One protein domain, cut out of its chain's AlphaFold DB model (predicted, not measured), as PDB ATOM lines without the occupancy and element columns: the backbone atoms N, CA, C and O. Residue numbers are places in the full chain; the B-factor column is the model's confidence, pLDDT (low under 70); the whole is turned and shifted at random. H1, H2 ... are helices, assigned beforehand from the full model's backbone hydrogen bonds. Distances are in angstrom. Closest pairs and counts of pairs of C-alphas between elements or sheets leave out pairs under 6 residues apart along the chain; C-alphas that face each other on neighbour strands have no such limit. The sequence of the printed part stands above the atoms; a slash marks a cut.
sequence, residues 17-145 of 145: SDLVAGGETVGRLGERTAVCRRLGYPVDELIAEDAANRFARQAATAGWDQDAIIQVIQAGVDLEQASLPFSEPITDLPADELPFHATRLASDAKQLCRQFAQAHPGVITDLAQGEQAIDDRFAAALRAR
ATOM      1  N   SER A  17      44.498 138.064  72.878       84.69
ATOM      2  CA  SER A  17      44.159 137.723  71.492       84.69
ATOM      3  C   SER A  17      44.957 136.541  70.943       84.69
ATOM      4  O   SER A  17      44.371 135.700  70.267       84.69
ATOM      5  N   ASP A  18      46.247 136.423  71.271       88.19
ATOM      6  CA  ASP A  18      47.072 135.295  70.811       88.19
ATOM      7  C   ASP A  18      46.610 133.978  71.440       88.19
ATOM      8  O   ASP A  18      46.593 132.939  70.785       88.19
ATOM      9  N   LEU A  19      46.187 134.022  72.707       89.25
ATOM     10  CA  LEU A  19      45.645 132.856  73.404       89.25
ATOM     11  C   LEU A  19      44.261 132.457  72.883       89.25
ATOM     12  O   LEU A  19      44.002 131.266  72.743       89.25
ATOM     13  N   VAL A  20      43.394 133.419  72.542       94.00
ATOM     14  CA  VAL A  20      42.115 133.115  71.871       94.00
ATOM     15  C   VAL A  20      42.376 132.411  70.539       94.00
ATOM     16  O   VAL A  20      41.884 131.304  70.335       94.00
ATOM     17  N   ALA A  21      43.220 132.990  69.678       94.06
ATOM     18  CA  ALA A  21      43.556 132.400  68.382       94.06
ATOM     19  C   ALA A  21      44.235 131.022  68.518       94.06
ATOM     20  O   ALA A  21      43.991 130.115  67.720       94.06
ATOM     21  N   GLY A  22      45.073 130.843  69.546       93.81
ATOM     22  CA  GLY A  22      45.690 129.559  69.875       93.81
ATOM     23  C   GLY A  22      44.661 128.496  70.265       93.81
ATOM     24  O   GLY A  22      44.708 127.382  69.744       93.81
ATOM     25  N   GLY A  23      43.705 128.850  71.125       95.12
ATOM     26  CA  GLY A  23      42.612 127.967  71.531       95.12
ATOM     27  C   GLY A  23      41.725 127.561  70.359       95.12
ATOM     28  O   GLY A  23      41.480 126.371  70.158       95.12
ATOM     29  N   GLU A  24      41.338 128.526  69.524       97.31
ATOM     30  CA  GLU A  24      40.577 128.259  68.301       97.31
ATOM     31  C   GLU A  24      41.345 127.313  67.371       97.31
ATOM     32  O   GLU A  24      40.800 126.320  66.893       97.31
ATOM     33  N   THR A  25      42.641 127.558  67.161       95.62
ATOM     34  CA  THR A  25      43.497 126.697  66.329       95.62
ATOM     35  C   THR A  25      43.529 125.256  66.843       95.62
ATOM     36  O   THR A  25      43.426 124.321  66.047       95.62
ATOM     37  N   VAL A  26      43.630 125.061  68.162       95.94
ATOM     38  CA  VAL A  26      43.578 123.731  68.791       95.94
ATOM     39  C   VAL A  26      42.221 123.063  68.570       95.94
ATOM     40  O   VAL A  26      42.184 121.895  68.185       95.94
ATOM     41  N   GLY A  27      41.116 123.785  68.764       96.25
ATOM     42  CA  GLY A  27      39.772 123.260  68.514       96.25
ATOM     43  C   GLY A  27      39.585 122.796  67.071       96.25
ATOM     44  O   GLY A  27      39.121 121.683  66.821       96.25
ATOM     45  N   ARG A  28      40.052 123.607  66.115       95.44
ATOM     46  CA  ARG A  28      40.007 123.276  64.686       95.44
ATOM     47  C   ARG A  28      40.859 122.058  64.337       95.44
ATOM     48  O   ARG A  28      40.421 121.198  63.575       95.44
ATOM     49  N   LEU A  29      42.059 121.958  64.909       95.38
ATOM     50  CA  LEU A  29      42.928 120.789  64.754       95.38
ATOM     51  C   LEU A  29      42.238 119.515  65.264       95.38
ATOM     52  O   LEU A  29      42.239 118.494  64.570       95.38
ATOM     53  N   GLY A  30      41.632 119.582  66.451       95.31
ATOM     54  CA  GLY A  30      40.922 118.463  67.069       95.31
ATOM     55  C   GLY A  30      39.734 117.990  66.235       95.31
ATOM     56  O   GLY A  30      39.641 116.803  65.912       95.31
ATOM     57  N   GLU A  31      38.862 118.907  65.810       95.44
ATOM     58  CA  GLU A  31      37.699 118.550  64.989       95.44
ATOM     59  C   GLU A  31      38.122 117.997  63.623       95.44
ATOM     60  O   GLU A  31      37.617 116.955  63.205       95.44
ATOM     61  N   ARG A  32      39.105 118.604  62.942       94.81
ATOM     62  CA  ARG A  32      39.588 118.091  61.648       94.81
ATOM     63  C   ARG A  32      40.191 116.686  61.775       94.81
ATOM     64  O   ARG A  32      39.927 115.829  60.930       94.81
ATOM     65  N   THR A  33      40.928 116.425  62.857       96.12
ATOM     66  CA  THR A  33      41.444 115.084  63.187       96.12
ATOM     67  C   THR A  33      40.297 114.090  63.363       96.12
ATOM     68  O   THR A  33      40.292 113.021  62.747       96.12
ATOM     69  N   ALA A  34      39.272 114.461  64.139       94.62
ATOM     70  CA  ALA A  34      38.100 113.623  64.367       94.62
ATOM     71  C   ALA A  34      37.325 113.333  63.069       94.62
ATOM     72  O   ALA A  34      36.903 112.196  62.854       94.62
ATOM     73  N   VAL A  35      37.167 114.324  62.186       94.00
ATOM     74  CA  VAL A  35      36.530 114.169  60.869       94.00
ATOM     75  C   VAL A  35      37.288 113.165  60.005       94.00
ATOM     76  O   VAL A  35      36.683 112.193  59.550       94.00
ATOM     77  N   CYS A  36      38.598 113.344  59.811       95.00
ATOM     78  CA  CYS A  36      39.385 112.436  58.974       95.00
ATOM     79  C   CYS A  36      39.396 111.008  59.536       95.00
ATOM     80  O   CYS A  36      39.224 110.051  58.778       95.00
ATOM     81  N   ARG A  37      39.448 110.848  60.865       95.44
ATOM     82  CA  ARG A  37      39.272 109.542  61.519       95.44
ATOM     83  C   ARG A  37      37.912 108.913  61.223       95.44
ATOM     84  O   ARG A  37      37.843 107.748  60.842       95.44
ATOM     85  N   ARG A  38      36.814 109.671  61.363       92.88
ATOM     86  CA  ARG A  38      35.447 109.188  61.062       92.88
ATOM     87  C   ARG A  38      35.290 108.764  59.599       92.88
ATOM     88  O   ARG A  38      34.488 107.870  59.314       92.88
ATOM     89  N   LEU A  39      36.044 109.389  58.696       91.81
ATOM     90  CA  LEU A  39      36.105 109.059  57.272       91.81
ATOM     91  C   LEU A  39      36.974 107.829  56.962       91.81
ATOM     92  O   LEU A  39      36.883 107.309  55.856       91.81
ATOM     93  N   GLY A  40      37.741 107.323  57.932       93.94
ATOM     94  CA  GLY A  40      38.559 106.116  57.794       93.94
ATOM     95  C   GLY A  40      40.051 106.374  57.581       93.94
ATOM     96  O   GLY A  40      40.781 105.422  57.313       93.94
ATOM     97  N   TYR A  41      40.524 107.618  57.712       96.12
ATOM     98  CA  TYR A  41      41.961 107.887  57.683       96.12
ATOM     99  C   TYR A  41      42.634 107.366  58.956       96.12
ATOM    100  O   TYR A  41      42.110 107.580  60.056       96.12
ATOM    101  N   PRO A  42      43.818 106.746  58.833       95.56
ATOM    102  CA  PRO A  42      44.654 106.450  59.981       95.56
ATOM    103  C   PRO A  42      45.241 107.764  60.510       95.56
ATOM    104  O   PRO A  42      45.978 108.465  59.810       95.56
ATOM    105  N   VAL A  43      44.869 108.117  61.740       96.25
ATOM    106  CA  VAL A  43      45.295 109.358  62.391       96.25
ATOM    107  C   VAL A  43      46.149 109.079  63.624       96.25
ATOM    108  O   VAL A  43      45.896 108.118  64.348       96.25
ATOM    109  N   ASP A  44      47.137 109.935  63.870       94.31
ATOM    110  CA  ASP A  44      47.866 109.999  65.134       94.31
ATOM    111  C   ASP A  44      47.250 111.086  66.028       94.31
ATOM    112  O   ASP A  44      47.495 112.287  65.869       94.31
ATOM    113  N   GLU A  45      46.409 110.655  66.968       89.31
ATOM    114  CA  GLU A  45      45.700 111.544  67.895       89.31
ATOM    115  C   GLU A  45      46.650 112.221  68.894       89.31
ATOM    116  O   GLU A  45      46.350 113.319  69.368       89.31
ATOM    117  N   LEU A  46      47.835 111.646  69.141       90.88
ATOM    118  CA  LEU A  46      48.800 112.190  70.100       90.88
ATOM    119  C   LEU A  46      49.308 113.571  69.683       90.88
ATOM    120  O   LEU A  46      49.635 114.393  70.535       90.88
ATOM    121  N   ILE A  47      49.351 113.861  68.380       88.06
ATOM    122  CA  ILE A  47      49.776 115.173  67.877       88.06
ATOM    123  C   ILE A  47      48.736 116.249  68.216       88.06
ATOM    124  O   ILE A  47      49.097 117.353  68.638       88.06
ATOM    125  N   ALA A  48      47.447 115.933  68.060       83.44
ATOM    126  CA  ALA A  48      46.363 116.839  68.429       83.44
ATOM    127  C   ALA A  48      46.293 117.022  69.956       83.44
ATOM    128  O   ALA A  48      46.169 118.150  70.439       83.44
ATOM    129  N   GLU A  49      46.460 115.936  70.714       89.12
ATOM    130  CA  GLU A  49      46.519 115.971  72.178       89.12
ATOM    131  C   GLU A  49      47.708 116.790  72.694       89.12
ATOM    132  O   GLU A  49      47.547 117.610  73.597       89.12
ATOM    133  N   ASP A  50      48.906 116.631  72.123       92.94
ATOM    134  CA  ASP A  50      50.081 117.411  72.523       92.94
ATOM    135  C   ASP A  50      49.893 118.907  72.228       92.94
ATOM    136  O   ASP A  50      50.245 119.753  73.052       92.94
ATOM    137  N   ALA A  51      49.271 119.263  71.098       91.06
ATOM    138  CA  ALA A  51      48.908 120.649  70.807       91.06
ATOM    139  C   ALA A  51      47.935 121.226  71.851       91.06
ATOM    140  O   ALA A  51      48.196 122.306  72.389       91.06
ATOM    141  N   ALA A  52      46.876 120.487  72.196       91.25
ATOM    142  CA  ALA A  52      45.918 120.895  73.222       91.25
ATOM    143  C   ALA A  52      46.574 121.036  74.603       91.25
ATOM    144  O   ALA A  52      46.390 122.043  75.287       91.25
ATOM    145  N   ASN A  53      47.419 120.078  74.982       93.75
ATOM    146  CA  ASN A  53      48.147 120.091  76.245       93.75
ATOM    147  C   ASN A  53      49.156 121.248  76.323       93.75
ATOM    148  O   ASN A  53      49.304 121.873  77.377       93.75
ATOM    149  N   ARG A  54      49.853 121.565  75.222       93.81
ATOM    150  CA  ARG A  54      50.740 122.739  75.144       93.81
ATOM    151  C   ARG A  54      49.961 124.035  75.331       93.81
ATOM    152  O   ARG A  54      50.381 124.860  76.141       93.81
ATOM    153  N   PHE A  55      48.834 124.186  74.638       95.31
ATOM    154  CA  PHE A  55      47.977 125.359  74.777       95.31
ATOM    155  C   PHE A  55      47.443 125.505  76.206       95.31
ATOM    156  O   PHE A  55      47.597 126.567  76.804       95.31
ATOM    157  N   ALA A  56      46.913 124.432  76.800       93.50
ATOM    158  CA  ALA A  56      46.399 124.453  78.168       93.50
ATOM    159  C   ALA A  56      47.470 124.892  79.181       93.50
ATOM    160  O   ALA A  56      47.199 125.728  80.042       93.50
ATOM    161  N   ARG A  57      48.715 124.407  79.045       94.38
ATOM    162  CA  ARG A  57      49.837 124.857  79.889       94.38
ATOM    163  C   ARG A  57      50.154 126.344  79.699       94.38
ATOM    164  O   ARG A  57      50.408 127.039  80.683       94.38
ATOM    165  N   GLN A  58      50.145 126.837  78.460       92.88
ATOM    166  CA  GLN A  58      50.402 128.251  78.152       92.88
ATOM    167  C   GLN A  58      49.298 129.160  78.706       92.88
ATOM    168  O   GLN A  58      49.602 130.157  79.358       92.88
ATOM    169  N   ALA A  59      48.032 128.789  78.516       92.31
ATOM    170  CA  ALA A  59      46.884 129.534  79.018       92.31
ATOM    171  C   ALA A  59      46.837 129.546  80.556       92.31
ATOM    172  O   ALA A  59      46.665 130.607  81.154       92.31
ATOM    173  N   ALA A  60      47.103 128.406  81.205       92.94
ATOM    174  CA  ALA A  60      47.221 128.331  82.662       92.94
ATOM    175  C   ALA A  60      48.368 129.210  83.194       92.94
ATOM    176  O   ALA A  60      48.200 129.920  84.181       92.94
ATOM    177  N   THR A  61      49.519 129.233  82.507       92.38
ATOM    178  CA  THR A  61      50.645 130.127  82.849       92.38
ATOM    179  C   THR A  61      50.260 131.605  82.717       92.38
ATOM    180  O   THR A  61      50.743 132.441  83.477       92.38
ATOM    181  N   ALA A  62      49.362 131.931  81.785       89.94
ATOM    182  CA  ALA A  62      48.802 133.268  81.610       89.94
ATOM    183  C   ALA A  62      47.642 133.590  82.578       89.94
ATOM    184  O   ALA A  62      47.044 134.660  82.474       89.94
ATOM    185  N   GLY A  63      47.320 132.689  83.513       93.38
ATOM    186  CA  GLY A  63      46.299 132.894  84.541       93.38
ATOM    187  C   GLY A  63      44.860 132.671  84.078       93.38
ATOM    188  O   GLY A  63      43.943 133.143  84.744       93.38
ATOM    189  N   TRP A  64      44.643 131.992  82.948       93.00
ATOM    190  CA  TRP A  64      43.295 131.618  82.522       93.00
ATOM    191  C   TRP A  64      42.753 130.481  83.386       93.00
ATOM    192  O   TRP A  64      43.478 129.540  83.717       93.00
ATOM    193  N   ASP A  65      41.468 130.558  83.720       94.06
ATOM    194  CA  ASP A  65      40.750 129.434  84.308       94.06
ATOM    195  C   ASP A  65      40.445 128.349  83.259       94.06
ATOM    196  O   ASP A  65      40.572 128.541  82.044       94.06
ATOM    197  N   GLN A  66      40.074 127.167  83.749       94.19
ATOM    198  CA  GLN A  66      39.796 126.011  82.902       94.19
ATOM    199  C   GLN A  66      38.585 126.238  81.984       94.19
ATOM    200  O   GLN A  66      38.595 125.766  80.846       94.19
ATOM    201  N   ASP A  67      37.574 126.982  82.434       95.88
ATOM    202  CA  ASP A  67      36.360 127.236  81.657       95.88
ATOM    203  C   ASP A  67      36.661 128.121  80.443       95.88
ATOM    204  O   ASP A  67      36.212 127.824  79.337       95.88
ATOM    205  N   ALA A  68      37.487 129.155  80.610       93.88
ATOM    206  CA  ALA A  68      37.942 130.015  79.526       93.88
ATOM    207  C   ALA A  68      38.752 129.232  78.484       93.88
ATOM    208  O   ALA A  68      38.576 129.448  77.285       93.88
ATOM    209  N   ILE A  69      39.604 128.296  78.923       94.06
ATOM    210  CA  ILE A  69      40.366 127.399  78.038       94.06
ATOM    211  C   ILE A  69      39.416 126.508  77.229       94.06
ATOM    212  O   ILE A  69      39.555 126.415  76.009       94.06
ATOM    213  N   ILE A  70      38.438 125.878  77.888       95.81
ATOM    214  CA  ILE A  70      37.445 125.020  77.226       95.81
ATOM    215  C   ILE A  70      36.630 125.826  76.211       95.81
ATOM    216  O   ILE A  70      36.439 125.368  75.088       95.81
ATOM    217  N   GLN A  71      36.191 127.034  76.570       96.50
ATOM    218  CA  GLN A  71      35.374 127.881  75.699       96.50
ATOM    219  C   GLN A  71      36.081 128.251  74.394       96.50
ATOM    220  O   GLN A  71      35.466 128.159  73.335       96.50
ATOM    221  N   VAL A  72      37.360 128.638  74.431       97.19
ATOM    222  CA  VAL A  72      38.078 129.003  73.193       97.19
ATOM    223  C   VAL A  72      38.408 127.791  72.325       97.19
ATOM    224  O   VAL A  72      38.375 127.891  71.100       97.19
ATOM    225  N   ILE A  73      38.662 126.629  72.935       96.62
ATOM    226  CA  ILE A  73      38.801 125.373  72.189       96.62
ATOM    227  C   ILE A  73      37.469 125.023  71.519       96.62
ATOM    228  O   ILE A  73      37.449 124.717  70.329       96.62
ATOM    229  N   GLN A  74      36.351 125.123  72.243       97.69
ATOM    230  CA  GLN A  74      35.024 124.857  71.691       97.69
ATOM    231  C   GLN A  74      34.668 125.832  70.563       97.69
ATOM    232  O   GLN A  74      34.180 125.396  69.529       97.69
ATOM    233  N   ALA A  75      34.994 127.120  70.697       97.25
ATOM    234  CA  ALA A  75      34.819 128.088  69.615       97.25
ATOM    235  C   ALA A  75      35.583 127.666  68.347       97.25
ATOM    236  O   ALA A  75      35.056 127.758  67.239       97.25
ATOM    237  N   GLY A  76      36.797 127.127  68.501       97.38
ATOM    238  CA  GLY A  76      37.548 126.520  67.403       97.38
ATOM    239  C   GLY A  76      36.837 125.327  66.763       97.38
ATOM    240  O   GLY A  76      36.792 125.232  65.540       97.38
ATOM    241  N   VAL A  77      36.264 124.431  67.572       96.19
ATOM    242  CA  VAL A  77      35.461 123.296  67.081       96.19
ATOM    243  C   VAL A  77      34.255 123.793  66.286       96.19
ATOM    244  O   VAL A  77      34.038 123.337  65.166       96.19
ATOM    245  N   ASP A  78      33.513 124.764  66.812       95.81
ATOM    246  CA  ASP A  78      32.314 125.303  66.168       95.81
ATOM    247  C   ASP A  78      32.654 125.979  64.826       95.81
ATOM    248  O   ASP A  78      31.989 125.742  63.813       95.81
ATOM    249  N   LEU A  79      33.739 126.767  64.786       95.06
ATOM    250  CA  LEU A  79      34.268 127.370  63.557       95.06
ATOM    251  C   LEU A  79      34.676 126.312  62.530       95.06
ATOM    252  O   LEU A  79      34.462 126.485  61.328       95.06
ATOM    253  N   GLU A  80      35.281 125.220  62.993       94.44
ATOM    254  CA  GLU A  80      35.687 124.125  62.128       94.44
ATOM    255  C   GLU A  80      34.481 123.424  61.519       94.44
ATOM    256  O   GLU A  80      34.404 123.328  60.295       94.44
ATOM    257  N   GLN A  81      33.512 123.024  62.345       92.00
ATOM    258  CA  GLN A  81      32.284 122.359  61.911       92.00
ATOM    259  C   GLN A  81      31.497 123.204  60.908       92.00
ATOM    260  O   GLN A  81      31.056 122.677  59.887       92.00
ATOM    261  N   ALA A  82      31.391 124.516  61.140       90.38
ATOM    262  CA  ALA A  82      30.746 125.442  60.210       90.38
ATOM    263  C   ALA A  82      31.458 125.534  58.845       90.38
ATOM    264  O   ALA A  82      30.836 125.909  57.853       90.38
ATOM    265  N   SER A  83      32.749 125.189  58.779       89.00
ATOM    266  CA  SER A  83      33.555 125.214  57.551       89.00
ATOM    267  C   SER A  83      33.571 123.889  56.777       89.00
ATOM    268  O   SER A  83      34.107 123.840  55.668       89.00
ATOM    269  N   LEU A  84      33.026 122.804  57.343       87.31
ATOM    270  CA  LEU A  84      33.087 121.479  56.724       87.31
ATOM    271  C   LEU A  84      32.088 121.353  55.562       87.31
ATOM    272  O   LEU A  84      30.913 121.682  55.723       87.31
ATOM    273  N   PRO A  85      32.497 120.771  54.421       79.94
ATOM    274  CA  PRO A  85      31.641 120.644  53.239       79.94
ATOM    275  C   PRO A  85      30.597 119.511  53.334       79.94
ATOM    276  O   PRO A  85      29.961 119.182  52.338       79.94
ATOM    277  N   PHE A  86      30.416 118.885  54.503       75.06
ATOM    278  CA  PHE A  86      29.576 117.686  54.685       75.06
ATOM    279  C   PHE A  86      28.261 117.949  55.429       75.06
ATOM    280  O   PHE A  86      27.650 117.012  55.941       75.06
ATOM    281  N   SER A  87      27.847 119.208  55.555       64.00
ATOM    282  CA  SER A  87      26.659 119.594  56.326       64.00
ATOM    283  C   SER A  87      25.331 119.221  55.653       64.00
ATOM    284  O   SER A  87      24.303 119.186  56.326       64.00
ATOM    285  N   GLU A  88      25.334 118.903  54.356       64.44
ATOM    286  CA  GLU A  88      24.131 118.505  53.621       64.44
ATOM    287  C   GLU A  88      23.865 116.989  53.740       64.44
ATOM    288  O   GLU A  88      24.706 116.175  53.337       64.44
ATOM    289  N   PRO A  89      22.694 116.567  54.255       64.44
ATOM    290  CA  PRO A  89      22.325 115.161  54.290       64.44
ATOM    291  C   PRO A  89      22.071 114.619  52.876       64.44
ATOM    292  O   PRO A  89      21.226 115.116  52.140       64.44
ATOM    293  N   ILE A  90      22.744 113.523  52.523       66.94
ATOM    294  CA  ILE A  90      22.536 112.777  51.265       66.94
ATOM    295  C   ILE A  90      21.315 111.847  51.285       66.94
ATOM    296  O   ILE A  90      21.102 111.073  50.352       66.94
ATOM    297  N   THR A  91      20.534 111.847  52.365       67.75
ATOM    298  CA  THR A  91      19.493 110.839  52.586       67.75
ATOM    299  C   THR A  91      18.315 110.953  51.623       67.75
ATOM    300  O   THR A  91      17.765 109.905  51.271       67.75
ATOM    301  N   ASP A  92      18.029 112.165  51.137       71.69
ATOM    302  CA  ASP A  92      16.819 112.504  50.372       71.69
ATOM    303  C   ASP A  92      17.092 112.816  48.889       71.69
ATOM    304  O   ASP A  92      16.233 113.359  48.194       71.69
ATOM    305  N   LEU A  93      18.286 112.480  48.389       78.19
ATOM    306  CA  LEU A  93      18.631 112.695  46.984       78.19
ATOM    307  C   LEU A  93      17.922 111.686  46.060       78.19
ATOM    308  O   LEU A  93      17.850 110.496  46.398       78.19
ATOM    309  N   PRO A  94      17.457 112.125  44.872       84.81
ATOM    310  CA  PRO A  94      17.024 111.232  43.803       84.81
ATOM    311  C   PRO A  94      18.091 110.183  43.454       84.81
ATOM    312  O   PRO A  94      19.295 110.443  43.526       84.81
ATOM    313  N   ALA A  95      17.660 108.977  43.073       84.38
ATOM    314  CA  ALA A  95      18.564 107.849  42.821       84.38
ATOM    315  C   ALA A  95      19.544 108.095  41.658       84.38
ATOM    316  O   ALA A  95      20.641 107.543  41.652       84.38
ATOM    317  N   ASP A  96      19.162 108.922  40.688       87.19
ATOM    318  CA  ASP A  96      19.975 109.346  39.547       87.19
ATOM    319  C   ASP A  96      20.983 110.455  39.896       87.19
ATOM    320  O   ASP A  96      22.057 110.515  39.296       87.19
ATOM    321  N   GLU A  97      20.700 111.277  40.910       85.62
ATOM    322  CA  GLU A  97      21.617 112.310  41.415       85.62
ATOM    323  C   GLU A  97      22.614 111.756  42.447       85.62
ATOM    324  O   GLU A  97      23.749 112.236  42.563       85.62
ATOM    325  N   LEU A  98      22.227 110.703  43.172       83.75
ATOM    326  CA  LEU A  98      23.015 110.116  44.255       83.75
ATOM    327  C   LEU A  98      24.462 109.755  43.855       83.75
ATOM    328  O   LEU A  98      25.367 110.109  44.615       83.75
ATOM    329  N   PRO A  99      24.753 109.122  42.696       86.31
ATOM    330  CA  PRO A  99      26.127 108.800  42.305       86.31
ATOM    331  C   PRO A  99      27.002 110.041  42.111       86.31
ATOM    332  O   PRO A  99      28.167 110.051  42.518       86.31
ATOM    333  N   PHE A 100      26.444 111.100  41.519       86.88
ATOM    334  CA  PHE A 100      27.160 112.356  41.296       86.88
ATOM    335  C   PHE A 100      27.487 113.038  42.628       86.88
ATOM    336  O   PHE A 100      28.645 113.379  42.887       86.88
ATOM    337  N   HIS A 101      26.496 113.162  43.513       85.81
ATOM    338  CA  HIS A 101      26.681 113.760  44.836       85.81
ATOM    339  C   HIS A 101      27.646 112.954  45.713       85.81
ATOM    340  O   HIS A 101      28.526 113.536  46.345       85.81
ATOM    341  N   ALA A 102      27.534 111.623  45.710       85.38
ATOM    342  CA  ALA A 102      28.439 110.733  46.434       85.38
ATOM    343  C   ALA A 102      29.891 110.888  45.956       85.38
ATOM    344  O   ALA A 102      30.798 111.007  46.775       85.38
ATOM    345  N   THR A 103      30.107 110.952  44.639       87.81
ATOM    346  CA  THR A 103      31.445 111.143  44.057       87.81
ATOM    347  C   THR A 103      32.034 112.500  44.440       87.81
ATOM    348  O   THR A 103      33.207 112.582  44.811       87.81
ATOM    349  N   ARG A 104      31.224 113.567  44.403       89.56
ATOM    350  CA  ARG A 104      31.649 114.907  44.830       89.56
ATOM    351  C   ARG A 104      32.041 114.924  46.307       89.56
ATOM    352  O   ARG A 104      33.142 115.351  46.625       89.56
ATOM    353  N   LEU A 105      31.200 114.380  47.186       88.06
ATOM    354  CA  LEU A 105      31.491 114.312  48.623       88.06
ATOM    355  C   LEU A 105      32.742 113.489  48.927       88.06
ATOM    356  O   LEU A 105      33.536 113.889  49.776       88.06
ATOM    357  N   ALA A 106      32.949 112.370  48.227       90.38
ATOM    358  CA  ALA A 106      34.176 111.589  48.344       90.38
ATOM    359  C   ALA A 106      35.405 112.421  47.937       90.38
ATOM    360  O   ALA A 106      36.405 112.433  48.652       90.38
ATOM    361  N   SER A 107      35.323 113.157  46.823       92.50
ATOM    362  CA  SER A 107      36.390 114.056  46.369       92.50
ATOM    363  C   SER A 107      36.679 115.170  47.380       92.50
ATOM    364  O   SER A 107      37.838 115.378  47.744       92.50
ATOM    365  N   ASP A 108      35.641 115.842  47.879       92.38
ATOM    366  CA  ASP A 108      35.761 116.925  48.861       92.38
ATOM    367  C   ASP A 108      36.369 116.410  50.173       92.38
ATOM    368  O   ASP A 108      37.261 117.039  50.744       92.38
ATOM    369  N   ALA A 109      35.963 115.214  50.614       92.56
ATOM    370  CA  ALA A 109      36.511 114.540  51.787       92.56
ATOM    371  C   ALA A 109      37.994 114.193  51.646       92.56
ATOM    372  O   ALA A 109      38.785 114.470  52.553       92.56
ATOM    373  N   LYS A 110      38.398 113.661  50.491       95.44
ATOM    374  CA  LYS A 110      39.812 113.392  50.212       95.44
ATOM    375  C   LYS A 110      40.632 114.670  50.176       95.44
ATOM    376  O   LYS A 110      41.705 114.729  50.774       95.44
ATOM    377  N   GLN A 111      40.134 115.704  49.501       96.25
ATOM    378  CA  GLN A 111      40.820 116.988  49.418       96.25
ATOM    379  C   GLN A 111      41.001 117.610  50.805       96.25
ATOM    380  O   GLN A 111      42.100 118.065  51.120       96.25
ATOM    381  N   LEU A 112      39.962 117.571  51.643       94.81
ATOM    382  CA  LEU A 112      40.003 118.049  53.020       94.81
ATOM    383  C   LEU A 112      41.134 117.386  53.818       94.81
ATOM    384  O   LEU A 112      41.986 118.074  54.379       94.81
ATOM    385  N   CYS A 113      41.163 116.052  53.848       96.00
ATOM    386  CA  CYS A 113      42.148 115.309  54.632       96.00
ATOM    387  C   CYS A 113      43.557 115.395  54.031       96.00
ATOM    388  O   CYS A 113      44.538 115.447  54.771       96.00
ATOM    389  N   ARG A 114      43.684 115.529  52.707       97.00
ATOM    390  CA  ARG A 114      44.968 115.801  52.047       97.00
ATOM    391  C   ARG A 114      45.538 117.162  52.432       97.00
ATOM    392  O   ARG A 114      46.708 117.247  52.795       97.00
ATOM    393  N   GLN A 115      44.726 118.217  52.373       96.19
ATOM    394  CA  GLN A 115      45.140 119.556  52.803       96.19
ATOM    395  C   GLN A 115      45.501 119.564  54.290       96.19
ATOM    396  O   GLN A 115      46.489 120.179  54.687       96.19
ATOM    397  N   PHE A 116      44.748 118.824  55.105       95.19
ATOM    398  CA  PHE A 116      45.036 118.681  56.525       95.19
ATOM    399  C   PHE A 116      46.376 117.981  56.792       95.19
ATOM    400  O   PHE A 116      47.187 118.505  57.552       95.19
ATOM    401  N   ALA A 117      46.659 116.866  56.113       95.69
ATOM    402  CA  ALA A 117      47.943 116.169  56.212       95.69
ATOM    403  C   ALA A 117      49.128 117.048  55.779       95.69
ATOM    404  O   ALA A 117      50.208 116.963  56.360       95.69
ATOM    405  N   GLN A 118      48.931 117.906  54.772       95.75
ATOM    406  CA  GLN A 118      49.949 118.861  54.320       95.75
ATOM    407  C   GLN A 118      50.213 119.954  55.361       95.75
ATOM    408  O   GLN A 118      51.368 120.309  55.593       95.75
ATOM    409  N   ALA A 119      49.159 120.485  55.983       92.81
ATOM    410  CA  ALA A 119      49.272 121.523  57.004       92.81
ATOM    411  C   ALA A 119      49.815 120.989  58.341       92.81
ATOM    412  O   ALA A 119      50.483 121.722  59.070       92.81
ATOM    413  N   HIS A 120      49.561 119.713  58.649       92.69
ATOM    414  CA  HIS A 120      49.959 119.068  59.898       92.69
ATOM    415  C   HIS A 120      50.627 117.706  59.635       92.69
ATOM    416  O   HIS A 120      50.006 116.656  59.834       92.69
ATOM    417  N   PRO A 121      51.902 117.704  59.194       91.88
ATOM    418  CA  PRO A 121      52.634 116.473  58.924       91.88
ATOM    419  C   PRO A 121      52.647 115.538  60.136       91.88
ATOM    420  O   PRO A 121      52.922 115.964  61.257       91.88
ATOM    421  N   GLY A 122      52.359 114.259  59.900       91.31
ATOM    422  CA  GLY A 122      52.307 113.223  60.933       91.31
ATOM    423  C   GLY A 122      50.917 112.969  61.516       91.31
ATOM    424  O   GLY A 122      50.688 111.867  61.999       91.31
ATOM    425  N   VAL A 123      49.967 113.914  61.420       93.81
ATOM    426  CA  VAL A 123      48.600 113.693  61.942       93.81
ATOM    427  C   VAL A 123      47.868 112.614  61.155       93.81
ATOM    428  O   VAL A 123      47.145 111.823  61.745       93.81
ATOM    429  N   ILE A 124      48.057 112.553  59.836       96.69
ATOM    430  CA  ILE A 124      47.614 111.426  59.008       96.69
ATOM    431  C   ILE A 124      48.843 110.584  58.689       96.69
ATOM    432  O   ILE A 124      49.778 111.074  58.055       96.69
ATOM    433  N   THR A 125      48.842 109.329  59.134       95.44
ATOM    434  CA  THR A 125      50.024 108.454  59.059       95.44
ATOM    435  C   THR A 125      50.144 107.730  57.719       95.44
ATOM    436  O   THR A 125      51.254 107.436  57.283       95.44
ATOM    437  N   ASP A 126      49.022 107.511  57.032       96.75
ATOM    438  CA  ASP A 126      48.967 106.986  55.667       96.75
ATOM    439  C   ASP A 126      47.803 107.626  54.894       96.75
ATOM    440  O   ASP A 126      46.624 107.309  55.081       96.75
ATOM    441  N   LEU A 127      48.146 108.575  54.018       96.38
ATOM    442  CA  LEU A 127      47.168 109.290  53.201       96.38
ATOM    443  C   LEU A 127      46.529 108.376  52.145       96.38
ATOM    444  O   LEU A 127      45.331 108.488  51.894       96.38
ATOM    445  N   ALA A 128      47.310 107.483  51.530       96.88
ATOM    446  CA  ALA A 128      46.831 106.627  50.448       96.88
ATOM    447  C   ALA A 128      45.828 105.596  50.972       96.88
ATOM    448  O   ALA A 128      44.771 105.401  50.371       96.88
ATOM    449  N   GLN A 129      46.115 104.999  52.133       97.00
ATOM    450  CA  GLN A 129      45.179 104.111  52.814       97.00
ATOM    451  C   GLN A 129      43.858 104.820  53.136       97.00
ATOM    452  O   GLN A 129      42.787 104.263  52.897       97.00
ATOM    453  N   GLY A 130      43.913 106.048  53.658       95.62
ATOM    454  CA  GLY A 130      42.700 106.798  53.977       95.62
ATOM    455  C   GLY A 130      41.882 107.194  52.743       95.62
ATOM    456  O   GLY A 130      40.654 107.106  52.766       95.62
ATOM    457  N   GLU A 131      42.536 107.559  51.634       96.88
ATOM    458  CA  GLU A 131      41.843 107.819  50.364       96.88
ATOM    459  C   GLU A 131      41.140 106.558  49.831       96.88
ATOM    460  O   GLU A 131      39.995 106.653  49.380       96.88
ATOM    461  N   GLN A 132      41.771 105.385  49.950       96.19
ATOM    462  CA  GLN A 132      41.153 104.107  49.593       96.19
ATOM    463  C   GLN A 132      39.950 103.781  50.493       96.19
ATOM    464  O   GLN A 132      38.906 103.360  49.999       96.19
ATOM    465  N   ALA A 133      40.059 104.022  51.803       93.94
ATOM    466  CA  ALA A 133      38.964 103.788  52.746       93.94
ATOM    467  C   ALA A 133      37.719 104.630  52.416       93.94
ATOM    468  O   ALA A 133      36.590 104.144  52.538       93.94
ATOM    469  N   ILE A 134      37.909 105.873  51.953       92.94
ATOM    470  CA  ILE A 134      36.813 106.700  51.434       92.94
ATOM    471  C   ILE A 134      36.175 106.041  50.209       92.94
ATOM    472  O   ILE A 134      34.953 105.891  50.183       92.94
ATOM    473  N   ASP A 135      36.967 105.643  49.211       91.94
ATOM    474  CA  ASP A 135      36.427 105.032  47.989       91.94
ATOM    475  C   ASP A 135      35.596 103.790  48.297       91.94
ATOM    476  O   ASP A 135      34.464 103.662  47.824       91.94
ATOM    477  N   ASP A 136      36.116 102.914  49.154       90.88
ATOM    478  CA  ASP A 136      35.437 101.685  49.551       90.88
ATOM    479  C   ASP A 136      34.119 101.984  50.275       90.88
ATOM    480  O   ASP A 136      33.091 101.356  49.997       90.88
ATOM    481  N   ARG A 137      34.117 102.982  51.167       85.88
ATOM    482  CA  ARG A 137      32.931 103.389  51.927       85.88
ATOM    483  C   ARG A 137      31.843 103.971  51.033       85.88
ATOM    484  O   ARG A 137      30.681 103.588  51.167       85.88
ATOM    485  N   PHE A 138      32.196 104.885  50.131       85.69
ATOM    486  CA  PHE A 138      31.224 105.487  49.220       85.69
ATOM    487  C   PHE A 138      30.721 104.472  48.188       85.69
ATOM    488  O   PHE A 138      29.519 104.414  47.930       85.69
ATOM    489  N   ALA A 139      31.590 103.596  47.674       87.00
ATOM    490  CA  ALA A 139      31.174 102.502  46.803       87.00
ATOM    491  C   ALA A 139      30.226 101.523  47.519       87.00
ATOM    492  O   ALA A 139      29.246 101.073  46.927       87.00
ATOM    493  N   ALA A 140      30.475 101.197  48.792       84.56
ATOM    494  CA  ALA A 140      29.572 100.370  49.591       84.56
ATOM    495  C   ALA A 140      28.213 101.051  49.822       84.56
ATOM    496  O   ALA A 140      27.180 100.402  49.665       84.56
ATOM    497  N   ALA A 141      28.202 102.353  50.125       78.94
ATOM    498  CA  ALA A 141      26.972 103.121  50.312       78.94
ATOM    499  C   ALA A 141      26.109 103.168  49.037       78.94
ATOM    500  O   ALA A 141      24.894 103.011  49.121       78.94
ATOM    501  N   LEU A 142      26.735 103.319  47.864       82.56
ATOM    502  CA  LEU A 142      26.040 103.293  46.574       82.56
ATOM    503  C   LEU A 142      25.470 101.912  46.225       82.56
ATOM    504  O   LEU A 142      24.421 101.842  45.602       82.56
ATOM    505  N   ARG A 143      26.128 100.815  46.627       84.38
ATOM    506  CA  ARG A 143      25.629  99.441  46.397       84.38
ATOM    507  C   ARG A 143      24.491  99.032  47.335       84.38
ATOM    508  O   ARG A 143      23.802  98.062  47.047       84.38
ATOM    509  N   ALA A 144      24.360  99.694  48.482       79.31
ATOM    510  CA  ALA A 144      23.360  99.377  49.501       79.31
ATOM    511  C   ALA A 144      21.998 100.065  49.270       79.31
ATOM    512  O   ALA A 144      21.072  99.838  50.049       79.31
ATOM    513  N   ARG A 145      21.896 100.919  48.247       67.69
ATOM    514  CA  ARG A 145      20.680 101.609  47.798       67.69
ATOM    515  C   ARG A 145      20.114 100.917  46.563       67.69
ATOM    516  O   ARG A 145      18.871 100.884  46.465       67.69
TER     517      ARG A 145
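What this domain is: This is residues 17 to 145 of the 145 residues of an uncharacterized protein of Brevundimonas sp. G8 (UniProt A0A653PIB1). Two helical groups are joined end to end in an elongated body: H1, H2 and H3 make one end, with H1 crossing close over H3 and lying side by side with H2, and H4 and H5 make the other end as a helical hairpin. The last part of H1 reaches that hairpin, and a long link without a named element, residues 84 to 97, leads from H3 to H4. The printed part has 129 residues with five named helices, H1 to H5 in order along the chain, and no named strand; the class is all helix. It is only just loose, close to compact, with a radius of gyration of the C-alphas of 17.2 A, and it spans 57 by 29 by 19 A.

How they stand to each other: H1, residues 17 to 39, is the hub, touching four other helices. It touches H2, residues 45 to 61, at a shallow tilt of 18 degrees, opposite ways; the closest C-alphas, of Val 26 and Ala 52, are 5.8 A apart, and the two form a helical hairpin. H1 touches H3, residues 66 to 83, at a steep tilt of 54 degrees, the same way, with the closest C-alphas, of Glu 24 and Gly 76, 3.6 A apart. H2 and H3, also a helical hairpin, only just touch, with 3 pairs of C-alphas within 8 A, the closest being those of Ala 56 and Ile 69 at 6.7 A. With residues 32 to 39 alone, H1 touches H4, residues 98 to 119; the closest C-alphas, of Cys 36 and Cys 113, are 5.9 A apart. H4 touches H5, residues 127 to 143, at a shallow tilt of 15 degrees, opposite ways, as a helical hairpin; the closest C-alphas, of Lys 110 and Glu 131, are 5.9 A apart. H1 and H5 only just touch, with 3 pairs of C-alphas within 8 A; the closest are those of Leu 39 and Ile 134, 6.3 A apart. H2 is apart from H4 and H5, and H3 is apart from H4 and H5. In the five helices every O i to N i+4 pair is within hydrogen-bond range.

Where its parts are: H1 begins at C-alpha 17 (44.159, 137.723, 71.492) and is 33.0 A long from first to last C-alpha. H2 is 24.4 A long and H3 26.1 A. H4, 31.3 A long, begins at C-alpha 98 (23.015, 110.116, 44.255). H5, 24.6 A long, ends at C-alpha 143 (25.629, 99.441, 46.397).

The domain as a whole: The two C-alphas farthest apart, those of Gly 63 and Asp 96, are 57.2 A apart. The printed part has no cut. The link from H3 to H4 is long, with 14 residues. The mean pLDDT of the printed part is 90.7, and residues 87 to 91 and residue 145 are under 70.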